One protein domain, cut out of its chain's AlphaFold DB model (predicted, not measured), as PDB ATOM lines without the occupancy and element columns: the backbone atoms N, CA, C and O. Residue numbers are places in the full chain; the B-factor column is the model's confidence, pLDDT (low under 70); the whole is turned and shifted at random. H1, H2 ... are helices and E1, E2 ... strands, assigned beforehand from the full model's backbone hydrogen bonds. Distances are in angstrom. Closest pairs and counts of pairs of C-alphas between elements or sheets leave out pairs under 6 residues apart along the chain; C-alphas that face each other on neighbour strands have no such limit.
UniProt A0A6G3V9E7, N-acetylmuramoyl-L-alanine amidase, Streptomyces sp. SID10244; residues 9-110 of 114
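AT A GLANCE: This is residues 9 to 110 of the 114 residues of the protein "N-acetylmuramoyl-L-alanine amidase" of Streptomyces sp. SID10244 (UniProt A0A6G3V9E7). Little regular structure: loops make up most of this body, with a small hairpin of E3 and E4 toward one end and one helix, H1, beside the short strands E1 and E2 toward the other. The 102 printed residues hold E1, E2, H1, E3, E4 in that order, mixed in class, with only 34 residues in named elements. The whole is compact, with radius of gyration of the C-alphas 14.0 A and spans of 39 by 32 by 27 A.

HOW THE PARTS SIT: E3, residues 80 to 84, and E4, residues 98 to 102, are an antiparallel hairpin at 147 degrees; N 81 and O 101 are 2.8 A apart, within hydrogen-bond range. H1, residues 56 to 73, is apart from E4; every O i to N i+4 pair in it is within hydrogen-bond range. The closest C-alphas of H1 and E2, residues 43 to 45, are Met 58 and Met 45, 7.3 A. E1, residues 16 to 18, and E2 are near each other and pair with no named strand.

IN THESE COORDINATES: H1 spans 25.7 A from C-alpha 56 at (36.820, 17.744, -33.230). E3 spans 13.1 A and E4 13.2 A, ending at C-alpha 102 (45.448, 34.143, -46.340). E1 spans 6.9 A, E2 6.5 A.

THE WHOLE: The C-alphas of Tyr 13 and Gly 96, the two farthest apart, are 39.3 A apart. The links E1 to E2 and E3 to E4 are long. The printed part has no cut, and no printed residue is under 70 in pLDDT.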
ATOM      1  N   LEU A   9      27.678  24.198 -45.199       98.56
ATOM      2  CA  LEU A   9      27.414  24.175 -43.768       98.56
ATOM      3  C   LEU A   9      27.969  22.893 -43.148       98.56
ATOM      4  O   LEU A   9      27.851  21.819 -43.733       98.56
ATOM      5  N   VAL A  10      28.570  23.001 -41.965       98.75
ATOM      6  CA  VAL A  10      29.115  21.863 -41.217       98.75
ATOM      7  C   VAL A  10      28.524  21.835 -39.817       98.75
ATOM      8  O   VAL A  10      28.653  22.805 -39.073       98.75
ATOM      9  N   ASP A  11      27.888  20.729 -39.439       98.56
ATOM     10  CA  ASP A  11      27.303  20.586 -38.105       98.56
ATOM     11  C   ASP A  11      28.294  20.064 -37.048       98.56
ATOM     12  O   ASP A  11      29.434  19.681 -37.330       98.56
ATOM     13  N   LYS A  12      27.841  20.020 -35.789       98.12
ATOM     14  CA  LYS A  12      28.635  19.531 -34.649       98.12
ATOM     15  C   LYS A  12      28.992  18.044 -34.705       98.12
ATOM     16  O   LYS A  12      29.855  17.614 -33.939       98.12
ATOM     17  N   TYR A  13      28.353  17.272 -35.576       98.44
ATOM     18  CA  TYR A  13      28.642  15.858 -35.803       98.44
ATOM     19  C   TYR A  13      29.594  15.647 -36.993       98.44
ATOM     20  O   TYR A  13      30.031  14.522 -37.226       98.44
ATOM     21  N   GLY A  14      29.972  16.716 -37.706       98.56
ATOM     22  CA  GLY A  14      30.844  16.664 -38.879       98.56
ATOM     23  C   GLY A  14      30.106  16.378 -40.189       98.56
ATOM     24  O   GLY A  14      30.748  16.054 -41.188       98.56
ATOM     25  N   GLN A  15      28.776  16.484 -40.216       98.69
ATOM     26  CA  GLN A  15      28.023  16.391 -41.463       98.69
ATOM     27  C   GLN A  15      28.259  17.651 -42.294       98.69
ATOM     28  O   GLN A  15      28.206  18.760 -41.764       98.69
ATOM     29  N   ILE A  16      28.529  17.466 -43.586       98.56
ATOM     30  CA  ILE A  16      28.757  18.541 -44.553       98.56
ATOM     31  C   ILE A  16      27.519  18.630 -45.439       98.56
ATOM     32  O   ILE A  16      27.160  17.654 -46.096       98.56
ATOM     33  N   PHE A  17      26.896  19.801 -45.471       98.44
ATOM     34  CA  PHE A  17      25.718  20.096 -46.276       98.44
ATOM     35  C   PHE A  17      26.080  21.091 -47.373       98.44
ATOM     36  O   PHE A  17      26.815  22.054 -47.131       98.44
ATOM     37  N   GLU A  18      25.547  20.870 -48.573       98.31
ATOM     38  CA  GLU A  18      25.527  21.906 -49.600       98.31
ATOM     39  C   GLU A  18      24.609  23.045 -49.145       98.31
ATOM     40  O   GLU A  18      23.503  22.805 -48.662       98.31
ATOM     41  N   GLY A  19      25.115  24.273 -49.251       97.50
ATOM     42  CA  GLY A  19      24.359  25.491 -49.010       97.50
ATOM     43  C   GLY A  19      23.873  26.078 -50.330       97.50
ATOM     44  O   GLY A  19      22.956  25.535 -50.934       97.50
ATOM     45  N   ALA A  20      24.499  27.178 -50.763       96.88
ATOM     46  CA  ALA A  20      24.166  27.853 -52.016       96.88
ATOM     47  C   ALA A  20      24.130  26.864 -53.193       96.88
ATOM     48  O   ALA A  20      25.142  26.233 -53.519       96.88
ATOM     49  N   PHE A  21      22.960  26.741 -53.821       94.88
ATOM     50  CA  PHE A  21      22.696  25.741 -54.843       94.88
ATOM     51  C   PHE A  21      23.577  25.933 -56.081       94.88
ATOM     52  O   PHE A  21      23.701  27.032 -56.629       94.88
ATOM     53  N   GLY A  22      24.119  24.828 -56.590       95.31
ATOM     54  CA  GLY A  22      24.778  24.803 -57.895       95.31
ATOM     55  C   GLY A  22      25.936  23.821 -58.010       95.31
ATOM     56  O   GLY A  22      26.510  23.721 -59.092       95.31
ATOM     57  N   GLY A  23      26.263  23.092 -56.942       95.75
ATOM     58  CA  GLY A  23      27.331  22.106 -56.883       95.75
ATOM     59  C   GLY A  23      28.569  22.636 -56.166       95.75
ATOM     60  O   GLY A  23      29.202  23.604 -56.595       95.75
ATOM     61  N   LEU A  24      28.991  21.928 -55.113       95.69
ATOM     62  CA  LEU A  24      30.203  22.241 -54.337       95.69
ATOM     63  C   LEU A  24      31.502  22.159 -55.146       95.69
ATOM     64  O   LEU A  24      32.558  22.638 -54.727       95.69
ATOM     65  N   ASP A  25      31.442  21.504 -56.297       95.19
ATOM     66  CA  ASP A  25      32.565  21.246 -57.173       95.19
ATOM     67  C   ASP A  25      32.756  22.353 -58.232       95.19
ATOM     68  O   ASP A  25      33.731  22.294 -58.990       95.19
ATOM     69  N   ARG A  26      31.877  23.370 -58.223       94.50
ATOM     70  CA  ARG A  26      31.853  24.548 -59.101       94.50
ATOM     71  C   ARG A  26      32.192  25.837 -58.334       94.50
ATOM     72  O   ARG A  26      32.322  25.864 -57.109       94.50
ATOM     73  N   ASN A  27      32.379  26.928 -59.074       93.94
ATOM     74  CA  ASN A  27      32.621  28.267 -58.523       93.94
ATOM     75  C   ASN A  27      31.290  29.018 -58.354       93.94
ATOM     76  O   ASN A  27      31.042  29.998 -59.051       93.94
ATOM     77  N   VAL A  28      30.410  28.509 -57.489       95.31
ATOM     78  CA  VAL A  28      29.146  29.183 -57.146       95.31
ATOM     79  C   VAL A  28      29.452  30.368 -56.230       95.31
ATOM     80  O   VAL A  28      30.071  30.190 -55.183       95.31
ATOM     81  N   GLU A  29      29.032  31.569 -56.622       95.25
ATOM     82  CA  GLU A  29      29.157  32.772 -55.792       95.25
ATOM     83  C   GLU A  29      28.138  32.723 -54.646       95.25
ATOM     84  O   GLU A  29      26.941  32.552 -54.881       95.25
ATOM     85  N   GLY A  30      28.618  32.836 -53.406       94.19
ATOM     86  CA  GLY A  30      27.771  32.936 -52.219       94.19
ATOM     87  C   GLY A  30      27.397  34.381 -51.887       94.19
ATOM     88  O   GLY A  30      27.656  35.313 -52.642       94.19
ATOM     89  N   THR A  31      26.813  34.590 -50.711       94.94
ATOM     90  CA  THR A  31      26.535  35.934 -50.172       94.94
ATOM     91  C   THR A  31      26.958  36.054 -48.709       94.94
ATOM     92  O   THR A  31      26.337  36.774 -47.933       94.94
ATOM     93  N   HIS A  32      27.986  35.306 -48.314       94.31
ATOM     94  CA  HIS A  32      28.406  35.148 -46.927       94.31
ATOM     95  C   HIS A  32      29.256  36.308 -46.407       94.31
ATOM     96  O   HIS A  32      29.160  36.611 -45.228       94.31
ATOM     97  N   THR A  33      30.071  36.968 -47.234       94.75
ATOM     98  CA  THR A  33      31.063  37.962 -46.795       94.75
ATOM     99  C   THR A  33      31.017  39.185 -47.705       94.75
ATOM    100  O   THR A  33      31.602  39.204 -48.787       94.75
ATOM    101  N   GLY A  34      30.313  40.231 -47.261       93.19
ATOM    102  CA  GLY A  34      30.195  41.482 -48.009       93.19
ATOM    103  C   GLY A  34      31.561  42.041 -48.424       93.19
ATOM    104  O   GLY A  34      32.505  42.044 -47.632       93.19
ATOM    105  N   GLY A  35      31.659  42.461 -49.687       94.06
ATOM    106  CA  GLY A  35      32.896  42.927 -50.320       94.06
ATOM    107  C   GLY A  35      33.801  41.816 -50.868       94.06
ATOM    108  O   GLY A  35      34.696  42.114 -51.649       94.06
ATOM    109  N   PHE A  36      33.577  40.549 -50.502       95.69
ATOM    110  CA  PHE A  36      34.472  39.435 -50.844       95.69
ATOM    111  C   PHE A  36      33.733  38.138 -51.195       95.69
ATOM    112  O   PHE A  36      34.319  37.063 -51.127       95.69
ATOM    113  N   ASN A  37      32.456  38.208 -51.576       94.25
ATOM    114  CA  ASN A  37      31.694  37.033 -52.020       94.25
ATOM    115  C   ASN A  37      32.282  36.419 -53.297       94.25
ATOM    116  O   ASN A  37      32.293  35.200 -53.472       94.25
ATOM    117  N   LYS A  38      32.808  37.266 -54.187       92.69
ATOM    118  CA  LYS A  38      33.513  36.821 -55.386       92.69
ATOM    119  C   LYS A  38      34.872  36.235 -55.043       92.69
ATOM    120  O   LYS A  38      35.577  36.724 -54.166       92.69
ATOM    121  N   ALA A  39      35.254  35.214 -55.809       92.06
ATOM    122  CA  ALA A  39      36.538  34.521 -55.703       92.06
ATOM    123  C   ALA A  39      36.814  33.850 -54.340       92.06
ATOM    124  O   ALA A  39      37.944  33.439 -54.081       92.06
ATOM    125  N   THR A  40      35.792  33.674 -53.499       95.56
ATOM    126  CA  THR A  40      35.886  32.947 -52.230       95.56
ATOM    127  C   THR A  40      34.825  31.845 -52.152       95.56
ATOM    128  O   THR A  40      33.947  31.733 -53.006       95.56
ATOM    129  N   VAL A  41      34.960  30.971 -51.153       96.75
ATOM    130  CA  VAL A  41      33.978  29.935 -50.818       96.75
ATOM    131  C   VAL A  41      33.701  30.004 -49.320       96.75
ATOM    132  O   VAL A  41      34.624  29.927 -48.509       96.75
ATOM    133  N   GLY A  42      32.437  30.163 -48.944       97.06
ATOM    134  CA  GLY A  42      32.024  30.303 -47.551       97.06
ATOM    135  C   GLY A  42      31.679  28.967 -46.906       97.06
ATOM    136  O   GLY A  42      30.832  28.229 -47.415       97.06
ATOM    137  N   VAL A  43      32.278  28.690 -45.746       98.12
ATOM    138  CA  VAL A  43      31.934  27.549 -44.886       98.12
ATOM    139  C   VAL A  43      31.343  28.075 -43.579       98.12
ATOM    140  O   VAL A  43      32.025  28.773 -42.833       98.12
ATOM    141  N   SER A  44      30.089  27.733 -43.290       97.75
ATOM    142  CA  SER A  44      29.438  28.020 -42.009       97.75
ATOM    143  C   SER A  44      29.552  26.820 -41.078       97.75
ATOM    144  O   SER A  44      29.154  25.707 -41.421       97.75
ATOM    145  N   MET A  45      30.085  27.034 -39.881       98.06
ATOM    146  CA  MET A  45      30.082  26.036 -38.815       98.06
ATOM    147  C   MET A  45      28.829  26.253 -37.962       98.06
ATOM    148  O   MET A  45      28.701  27.282 -37.305       98.06
ATOM    149  N   ILE A  46      27.888  25.308 -37.994       98.06
ATOM    150  CA  ILE A  46      26.559  25.477 -37.396       98.06
ATOM    151  C   ILE A  46      26.671  25.496 -35.868       98.06
ATOM    152  O   ILE A  46      26.910  24.467 -35.232       98.06
ATOM    153  N   GLY A  47      26.434  26.665 -35.279       96.25
ATOM    154  CA  GLY A  47      26.384  26.869 -33.838       96.25
ATOM    155  C   GLY A  47      26.766  28.293 -33.448       96.25
ATOM    156  O   GLY A  47      27.111  29.113 -34.293       96.25
ATOM    157  N   ASN A  48      26.724  28.571 -32.146       95.69
ATOM    158  CA  ASN A  48      27.349  29.759 -31.578       95.69
ATOM    159  C   ASN A  48      28.694  29.356 -30.964       95.69
ATOM    160  O   ASN A  48      28.745  28.851 -29.839       95.69
ATOM    161  N   LEU A  49      29.772  29.557 -31.724       94.44
ATOM    162  CA  LEU A  49      31.111  29.115 -31.332       94.44
ATOM    163  C   LEU A  49      31.790  30.019 -30.295       94.44
ATOM    164  O   LEU A  49      32.794  29.613 -29.715       94.44
ATOM    165  N   ASP A  50      31.204  31.185 -30.006       93.25
ATOM    166  CA  ASP A  50      31.614  32.028 -28.879       93.25
ATOM    167  C   ASP A  50      31.084  31.461 -27.542       93.25
ATOM    168  O   ASP A  50      31.624  31.759 -26.478       93.25
ATOM    169  N   GLN A  51      30.040  30.619 -27.580       96.94
ATOM    170  CA  GLN A  51      29.456  29.967 -26.398       96.94
ATOM    171  C   GLN A  51      29.899  28.512 -26.237       96.94
ATOM    172  O   GLN A  51      30.126  28.050 -25.120       96.94
ATOM    173  N   VAL A  52      29.987  27.770 -27.343       97.06
ATOM    174  CA  VAL A  52      30.343  26.350 -27.337       97.06
ATOM    175  C   VAL A  52      31.424  26.112 -28.375       97.06
ATOM    176  O   VAL A  52      31.181  26.247 -29.571       97.06
ATOM    177  N   ALA A  53      32.608  25.715 -27.915       97.44
ATOM    178  CA  ALA A  53      33.726  25.424 -28.799       97.44
ATOM    179  C   ALA A  53      33.355  24.359 -29.856       97.44
ATOM    180  O   ALA A  53      32.606  23.418 -29.561       97.44
ATOM    181  N   PRO A  54      33.890  24.469 -31.085       97.69
ATOM    182  CA  PRO A  54      33.610  23.509 -32.141       97.69
ATOM    183  C   PRO A  54      34.131  22.116 -31.776       97.69
ATOM    184  O   PRO A  54      35.200  21.957 -31.184       97.69
ATOM    185  N   THR A  55      33.380  21.083 -32.155       98.56
ATOM    186  CA  THR A  55      33.781  19.698 -31.884       98.56
ATOM    187  C   THR A  55      34.958  19.285 -32.779       98.56
ATOM    188  O   THR A  55      35.099  19.793 -33.899       98.56
ATOM    189  N   PRO A  56      35.772  18.293 -32.368       98.69
ATOM    190  CA  PRO A  56      36.820  17.744 -33.230       98.69
ATOM    191  C   PRO A  56      36.296  17.231 -34.581       98.69
ATOM    192  O   PRO A  56      36.977  17.367 -35.599       98.69
ATOM    193  N   ALA A  57      35.074  16.681 -34.610       98.69
ATOM    194  CA  ALA A  57      34.424  16.203 -35.830       98.69
ATOM    195  C   ALA A  57      34.087  17.351 -36.797       98.69
ATOM    196  O   ALA A  57      34.349  17.240 -37.997       98.69
ATOM    197  N   MET A  58      33.570  18.467 -36.275       98.75
ATOM    198  CA  MET A  58      33.287  19.673 -37.051       98.75
ATOM    199  C   MET A  58      34.581  20.250 -37.648       98.75
ATOM    200  O   MET A  58      34.669  20.419 -38.864       98.75
ATOM    201  N   ILE A  59      35.621  20.451 -36.827       98.44
ATOM    202  CA  ILE A  59      36.931  20.963 -37.277       98.44
ATOM    203  C   ILE A  59      37.553  20.062 -38.348       98.44
ATOM    204  O   ILE A  59      37.989  20.543 -39.395       98.44
ATOM    205  N   SER A  60      37.550  18.746 -38.127       98.69
ATOM    206  CA  SER A  60      38.111  17.781 -39.080       98.69
ATOM    207  C   SER A  60      37.379  17.804 -40.424       98.69
ATOM    208  O   SER A  60      38.002  17.632 -41.474       98.69
ATOM    209  N   SER A  61      36.064  18.026 -40.408       98.81
ATOM    210  CA  SER A  61      35.233  18.063 -41.615       98.81
ATOM    211  C   SER A  61      35.432  19.358 -42.400       98.81
ATOM    212  O   SER A  61      35.606  19.301 -43.618       98.81
ATOM    213  N   VAL A  62      35.535  20.501 -41.712       98.56
ATOM    214  CA  VAL A  62      35.924  21.781 -42.327       98.56
ATOM    215  C   VAL A  62      37.306  21.668 -42.973       98.56
ATOM    216  O   VAL A  62      37.459  21.976 -44.153       98.56
ATOM    217  N   ALA A  63      38.302  21.146 -42.248       98.19
ATOM    218  CA  ALA A  63      39.654  20.970 -42.778       98.19
ATOM    219  C   ALA A  63      39.682  20.043 -44.007       98.19
ATOM    220  O   ALA A  63      40.355  20.333 -44.999       98.19
ATOM    221  N   ARG A  64      38.919  18.941 -43.975       98.38
ATOM    222  CA  ARG A  64      38.783  18.012 -45.107       98.38
ATOM    223  C   ARG A  64      38.164  18.694 -46.326       98.38
ATOM    224  O   ARG A  64      38.688  18.532 -47.428       98.38
ATOM    225  N   PHE A  65      37.085  19.452 -46.130       98.44
ATOM    226  CA  PHE A  65      36.428  20.189 -47.203       98.44
ATOM    227  C   PHE A  65      37.360  21.236 -47.820       98.44
ATOM    228  O   PHE A  65      37.550  21.236 -49.035       98.44
ATOM    229  N   LEU A  66      37.999  22.074 -46.996       98.00
ATOM    230  CA  LEU A  66      38.916  23.113 -47.468       98.00
ATOM    231  C   LEU A  66      40.092  22.512 -48.239       98.00
ATOM    232  O   LEU A  66      40.403  22.977 -49.333       98.00
ATOM    233  N   ARG A  67      40.694  21.423 -47.740       97.56
ATOM    234  CA  ARG A  67      41.764  20.711 -48.455       97.56
ATOM    235  C   ARG A  67      41.315  20.250 -49.841       97.56
ATOM    236  O   ARG A  67      42.039  20.460 -50.811       97.56
ATOM    237  N   TRP A  68      40.144  19.620 -49.942       98.00
ATOM    238  CA  TRP A  68      39.595  19.189 -51.230       98.00
ATOM    239  C   TRP A  68      39.328  20.382 -52.153       98.00
ATOM    240  O   TRP A  68      39.756  20.380 -53.309       98.00
ATOM    241  N   ARG A  69      38.670  21.426 -51.642       97.25
ATOM    242  CA  ARG A  69      38.213  22.554 -52.452       97.25
ATOM    243  C   ARG A  69      39.355  23.428 -52.961       97.25
ATOM    244  O   ARG A  69      39.321  23.845 -54.120       97.25
ATOM    245  N   LEU A  70      40.358  23.674 -52.117       96.31
ATOM    246  CA  LEU A  70      41.584  24.386 -52.480       96.31
ATOM    247  C   LEU A  70      42.455  23.540 -53.412       96.31
ATOM    248  O   LEU A  70      42.980  24.065 -54.390       96.31
ATOM    249  N   GLY A  71      42.519  22.223 -53.183       96.94
ATOM    250  CA  GLY A  71      43.183  21.279 -54.083       96.94
ATOM    251  C   GLY A  71      42.600  21.314 -55.499       96.94
ATOM    252  O   GLY A  71      43.354  21.418 -56.462       96.94
ATOM    253  N   LYS A  72      41.265  21.334 -55.635       95.81
ATOM    254  CA  LYS A  72      40.596  21.522 -56.936       95.81
ATOM    255  C   LYS A  72      40.936  22.858 -57.606       95.81
ATOM    256  O   LYS A  72      40.923  22.930 -58.829       95.81
ATOM    257  N   ALA A  73      41.196  23.904 -56.824       94.25
ATOM    258  CA  ALA A  73      41.513  25.241 -57.325       94.25
ATOM    259  C   ALA A  73      43.017  25.471 -57.567       94.25
ATOM    260  O   ALA A  73      43.386  26.526 -58.072       94.25
ATOM    261  N   GLY A  74      43.889  24.526 -57.191       95.44
ATOM    262  CA  GLY A  74      45.342  24.713 -57.249       95.44
ATOM    263  C   GLY A  74      45.875  25.760 -56.262       95.44
ATOM    264  O   GLY A  74      46.944  26.322 -56.487       95.44
ATOM    265  N   VAL A  75      45.146  26.040 -55.176       95.25
ATOM    266  CA  VAL A  75      45.516  27.053 -54.175       95.25
ATOM    267  C   VAL A  75      46.230  26.393 -52.997       95.25
ATOM    268  O   VAL A  75      45.745  25.415 -52.425       95.25
ATOM    269  N   ASN A  76      47.375  26.949 -52.590       96.25
ATOM    270  CA  ASN A  76      48.050  26.534 -51.363       96.25
ATOM    271  C   ASN A  76      47.281  27.061 -50.141       96.25
ATOM    272  O   ASN A  76      47.266  28.264 -49.899       96.25
ATOM    273  N   GLY A  77      46.697  26.163 -49.342       94.81
ATOM    274  CA  GLY A  77      45.940  26.535 -48.140       94.81
ATOM    275  C   GLY A  77      46.762  27.175 -47.018       94.81
ATOM    276  O   GLY A  77      46.175  27.764 -46.119       94.81
ATOM    277  N   LEU A  78      48.095  27.086 -47.071       96.00
ATOM    278  CA  LEU A  78      49.004  27.799 -46.163       96.00
ATOM    279  C   LEU A  78      49.545  29.107 -46.765       96.00
ATOM    280  O   LEU A  78      50.356  29.780 -46.136       96.00
ATOM    281  N   GLY A  79      49.165  29.427 -48.005       96.88
ATOM    282  CA  GLY A  79      49.580  30.636 -48.707       96.88
ATOM    283  C   GLY A  79      48.543  31.754 -48.626       96.88
ATOM    284  O   GLY A  79      47.624  31.724 -47.807       96.88
ATOM    285  N   SER A  80      48.685  32.714 -49.536       96.06
ATOM    286  CA  SER A  80      47.781  33.856 -49.690       96.06
ATOM    287  C   SER A  80      47.204  33.924 -51.105       96.06
ATOM    288  O   SER A  80      47.764  33.352 -52.044       96.06
ATOM    289  N   ALA A  81      46.104  34.656 -51.261       93.94
ATOM    290  CA  ALA A  81      45.464  34.973 -52.527       93.94
ATOM    291  C   ALA A  81      45.250  36.489 -52.658       93.94
ATOM    292  O   ALA A  81      44.962  37.176 -51.677       93.94
ATOM    293  N   GLN A  82      45.370  36.997 -53.888       95.31
ATOM    294  CA  GLN A  82      45.034  38.382 -54.213       95.31
ATOM    295  C   GLN A  82      43.526  38.492 -54.426       95.31
ATOM    296  O   GLN A  82      42.989  37.900 -55.362       95.31
ATOM    297  N   LEU A  83      42.851  39.258 -53.575       95.56
ATOM    298  CA  LEU A  83      41.413  39.495 -53.652       95.56
ATOM    299  C   LEU A  83      41.142  40.975 -53.902       95.56
ATOM    300  O   LEU A  83      41.845  41.837 -53.381       95.56
ATOM    301  N   THR A  84      40.126  41.262 -54.712       96.69
ATOM    302  CA  THR A  84      39.673  42.634 -54.967       96.69
ATOM    303  C   THR A  84      38.421  42.897 -54.148       96.69
ATOM    304  O   THR A  84      37.439  42.176 -54.300       96.69
ATOM    305  N   ALA A  85      38.460  43.917 -53.294       96.19
ATOM    306  CA  ALA A  85      37.316  44.299 -52.480       96.19
ATOM    307  C   ALA A  85      36.213  44.924 -53.348       96.19
ATOM    308  O   ALA A  85      36.442  45.906 -54.057       96.19
ATOM    309  N   GLU A  86      35.001  44.392 -53.267       95.44
ATOM    310  CA  GLU A  86      33.804  45.011 -53.831       95.44
ATOM    311  C   GLU A  86      33.200  46.042 -52.859       95.44
ATOM    312  O   GLU A  86      33.461  45.982 -51.654       95.44
ATOM    313  N   PRO A  87      32.382  47.000 -53.342       95.38
ATOM    314  CA  PRO A  87      31.722  47.969 -52.475       95.38
ATOM    315  C   PRO A  87      30.880  47.303 -51.380       95.38
ATOM    316  O   PRO A  87      29.900  46.615 -51.659       95.38
ATOM    317  N   PHE A  88      31.247  47.547 -50.124       94.44
ATOM    318  CA  PHE A  88      30.488  47.124 -48.955       94.44
ATOM    319  C   PHE A  88      30.831  48.019 -47.762       94.44
ATOM    320  O   PHE A  88      32.004  48.176 -47.429       94.44
ATOM    321  N   THR A  89      29.818  48.614 -47.131       91.75
ATOM    322  CA  THR A  89      30.001  49.659 -46.108       91.75
ATOM    323  C   THR A  89      30.792  49.187 -44.888       91.75
ATOM    324  O   THR A  89      31.572  49.961 -44.348       91.75
ATOM    325  N   ASP A  90      30.653  47.919 -44.492       92.06
ATOM    326  CA  ASP A  90      31.343  47.372 -43.315       92.06
ATOM    327  C   ASP A  90      32.678  46.685 -43.647       92.06
ATOM    328  O   ASP A  90      33.294  46.063 -42.775       92.06
ATOM    329  N   SER A  91      33.130  46.766 -44.905       93.44
ATOM    330  CA  SER A  91      34.421  46.226 -45.339       93.44
ATOM    331  C   SER A  91      35.582  46.944 -44.649       93.44
ATOM    332  O   SER A  91      35.592  48.168 -44.527       93.44
ATOM    333  N   LYS A  92      36.616  46.188 -44.264       94.12
ATOM    334  CA  LYS A  92      37.888  46.751 -43.774       94.12
ATOM    335  C   LYS A  92      38.760  47.312 -44.900       94.12
ATOM    336  O   LYS A  92      39.750  47.988 -44.633       94.12
ATOM    337  N   PHE A  93      38.401  47.024 -46.149       94.44
ATOM    338  CA  PHE A  93      39.144  47.400 -47.346       94.44
ATOM    339  C   PHE A  93      38.301  48.336 -48.217       94.44
ATOM    340  O   PHE A  93      37.113  48.058 -48.420       94.44
ATOM    341  N   PRO A  94      38.885  49.418 -48.766       95.25
ATOM    342  CA  PRO A  94      38.163  50.292 -49.677       95.25
ATOM    343  C   PRO A  94      37.823  49.553 -50.976       95.25
ATOM    344  O   PRO A  94      38.582  48.697 -51.434       95.25
ATOM    345  N   ALA A  95      36.689  49.902 -51.583       96.44
ATOM    346  CA  ALA A  95      36.257  49.306 -52.842       96.44
ATOM    347  C   ALA A  95      37.334  49.460 -53.933       96.44
ATOM    348  O   ALA A  95      37.900  50.538 -54.113       96.44
ATOM    349  N   GLY A  96      37.610  48.377 -54.659       96.62
ATOM    350  CA  GLY A  96      38.643  48.299 -55.693       96.62
ATOM    351  C   GLY A  96      40.055  48.004 -55.174       96.62
ATOM    352  O   GLY A  96      40.951  47.777 -55.986       96.62
ATOM    353  N   ALA A  97      40.282  47.968 -53.856       96.75
ATOM    354  CA  ALA A  97      41.579  47.579 -53.314       96.75
ATOM    355  C   ALA A  97      41.895  46.117 -53.638       96.75
ATOM    356  O   ALA A  97      41.082  45.229 -53.379       96.75
ATOM    357  N   VAL A  98      43.105  45.872 -54.147       96.75
ATOM    358  CA  VAL A  98      43.667  44.526 -54.290       96.75
ATOM    359  C   VAL A  98      44.508  44.229 -53.055       96.75
ATOM    360  O   VAL A  98      45.485  44.927 -52.787       96.75
ATOM    361  N   THR A  99      44.130  43.204 -52.299       91.69
ATOM    362  CA  THR A  99      44.770  42.839 -51.031       91.69
ATOM    363  C   THR A  99      45.231  41.384 -51.035       91.69
ATOM    364  O   THR A  99      44.564  40.519 -51.602       91.69
ATOM    365  N   SER A 100      46.380  41.131 -50.404       94.75
ATOM    366  CA  SER A 100      46.906  39.782 -50.184       94.75
ATOM    367  C   SER A 100      46.374  39.265 -48.861       94.75
ATOM    368  O   SER A 100      46.748  39.771 -47.803       94.75
ATOM    369  N   LEU A 101      45.493  38.273 -48.921       94.06
ATOM    370  CA  LEU A 101      44.874  37.673 -47.742       94.06
ATOM    371  C   LEU A 101      45.193  36.182 -47.675       94.06
ATOM    372  O   LEU A 101      45.367  35.565 -48.729       94.06
ATOM    373  N   PRO A 102      45.285  35.585 -46.474       96.44
ATOM    374  CA  PRO A 102      45.448  34.143 -46.340       96.44
ATOM    375  C   PRO A 102      44.402  33.372 -47.155       96.44
ATOM    376  O   PRO A 102      43.245  33.774 -47.258       96.44
ATOM    377  N   ALA A 103      44.798  32.237 -47.731       96.50
ATOM    378  CA  ALA A 103      43.892  31.390 -48.511       96.50
ATOM    379  C   ALA A 103      42.749  30.796 -47.663       96.50
ATOM    380  O   ALA A 103      41.714  30.401 -48.201       96.50
ATOM    381  N   ILE A 104      42.948  30.716 -46.346       96.62
ATOM    382  CA  ILE A 104      41.940  30.351 -45.354       96.62
ATOM    383  C   ILE A 104      41.899  31.481 -44.327       96.62
ATOM    384  O   ILE A 104      42.873  31.695 -43.607       96.62
ATOM    385  N   SER A 105      40.762  32.164 -44.251       94.75
ATOM    386  CA  SER A 105      40.542  33.315 -43.376       94.75
ATOM    387  C   SER A 105      39.201  33.212 -42.663       94.75
ATOM    388  O   SER A 105      38.265  32.571 -43.145       94.75
ATOM    389  N   GLY A 106      39.117  33.848 -41.499       93.56
ATOM    390  CA  GLY A 106      37.866  34.032 -40.781       93.56
ATOM    391  C   GLY A 106      37.049  35.167 -41.389       93.56
ATOM    392  O   GLY A 106      37.582  36.082 -42.007       93.56
ATOM    393  N   HIS A 107      35.735  35.147 -41.169       91.25
ATOM    394  CA  HIS A 107      34.831  36.193 -41.666       91.25
ATOM    395  C   HIS A 107      35.269  37.602 -41.224       91.25
ATOM    396  O   HIS A 107      35.416  38.515 -42.041       91.25
ATOM    397  N   ARG A 108      35.644  37.718 -39.943       90.69
ATOM    398  CA  ARG A 108      36.140  38.952 -39.320       90.69
ATOM    399  C   ARG A 108      37.488  39.437 -39.870       90.69
ATOM    400  O   ARG A 108      37.904  40.533 -39.507       90.69
ATOM    401  N   ASP A 109      38.178  38.693 -40.734       92.31
ATOM    402  CA  ASP A 109      39.383  39.194 -41.413       92.31
ATOM    403  C   ASP A 109      39.026  40.190 -42.534       92.31
ATOM    404  O   ASP A 109      39.824  41.070 -42.856       92.31
ATOM    405  N   TYR A 110      37.808  40.108 -43.085       89.62
ATOM    406  CA  TYR A 110      37.370  40.882 -44.253       89.62
ATOM    407  C   TYR A 110      36.562  42.133 -43.900       89.62
ATOM    408  O   TYR A 110      36.714  43.188 -44.521       89.62
TER     409      TYR A 110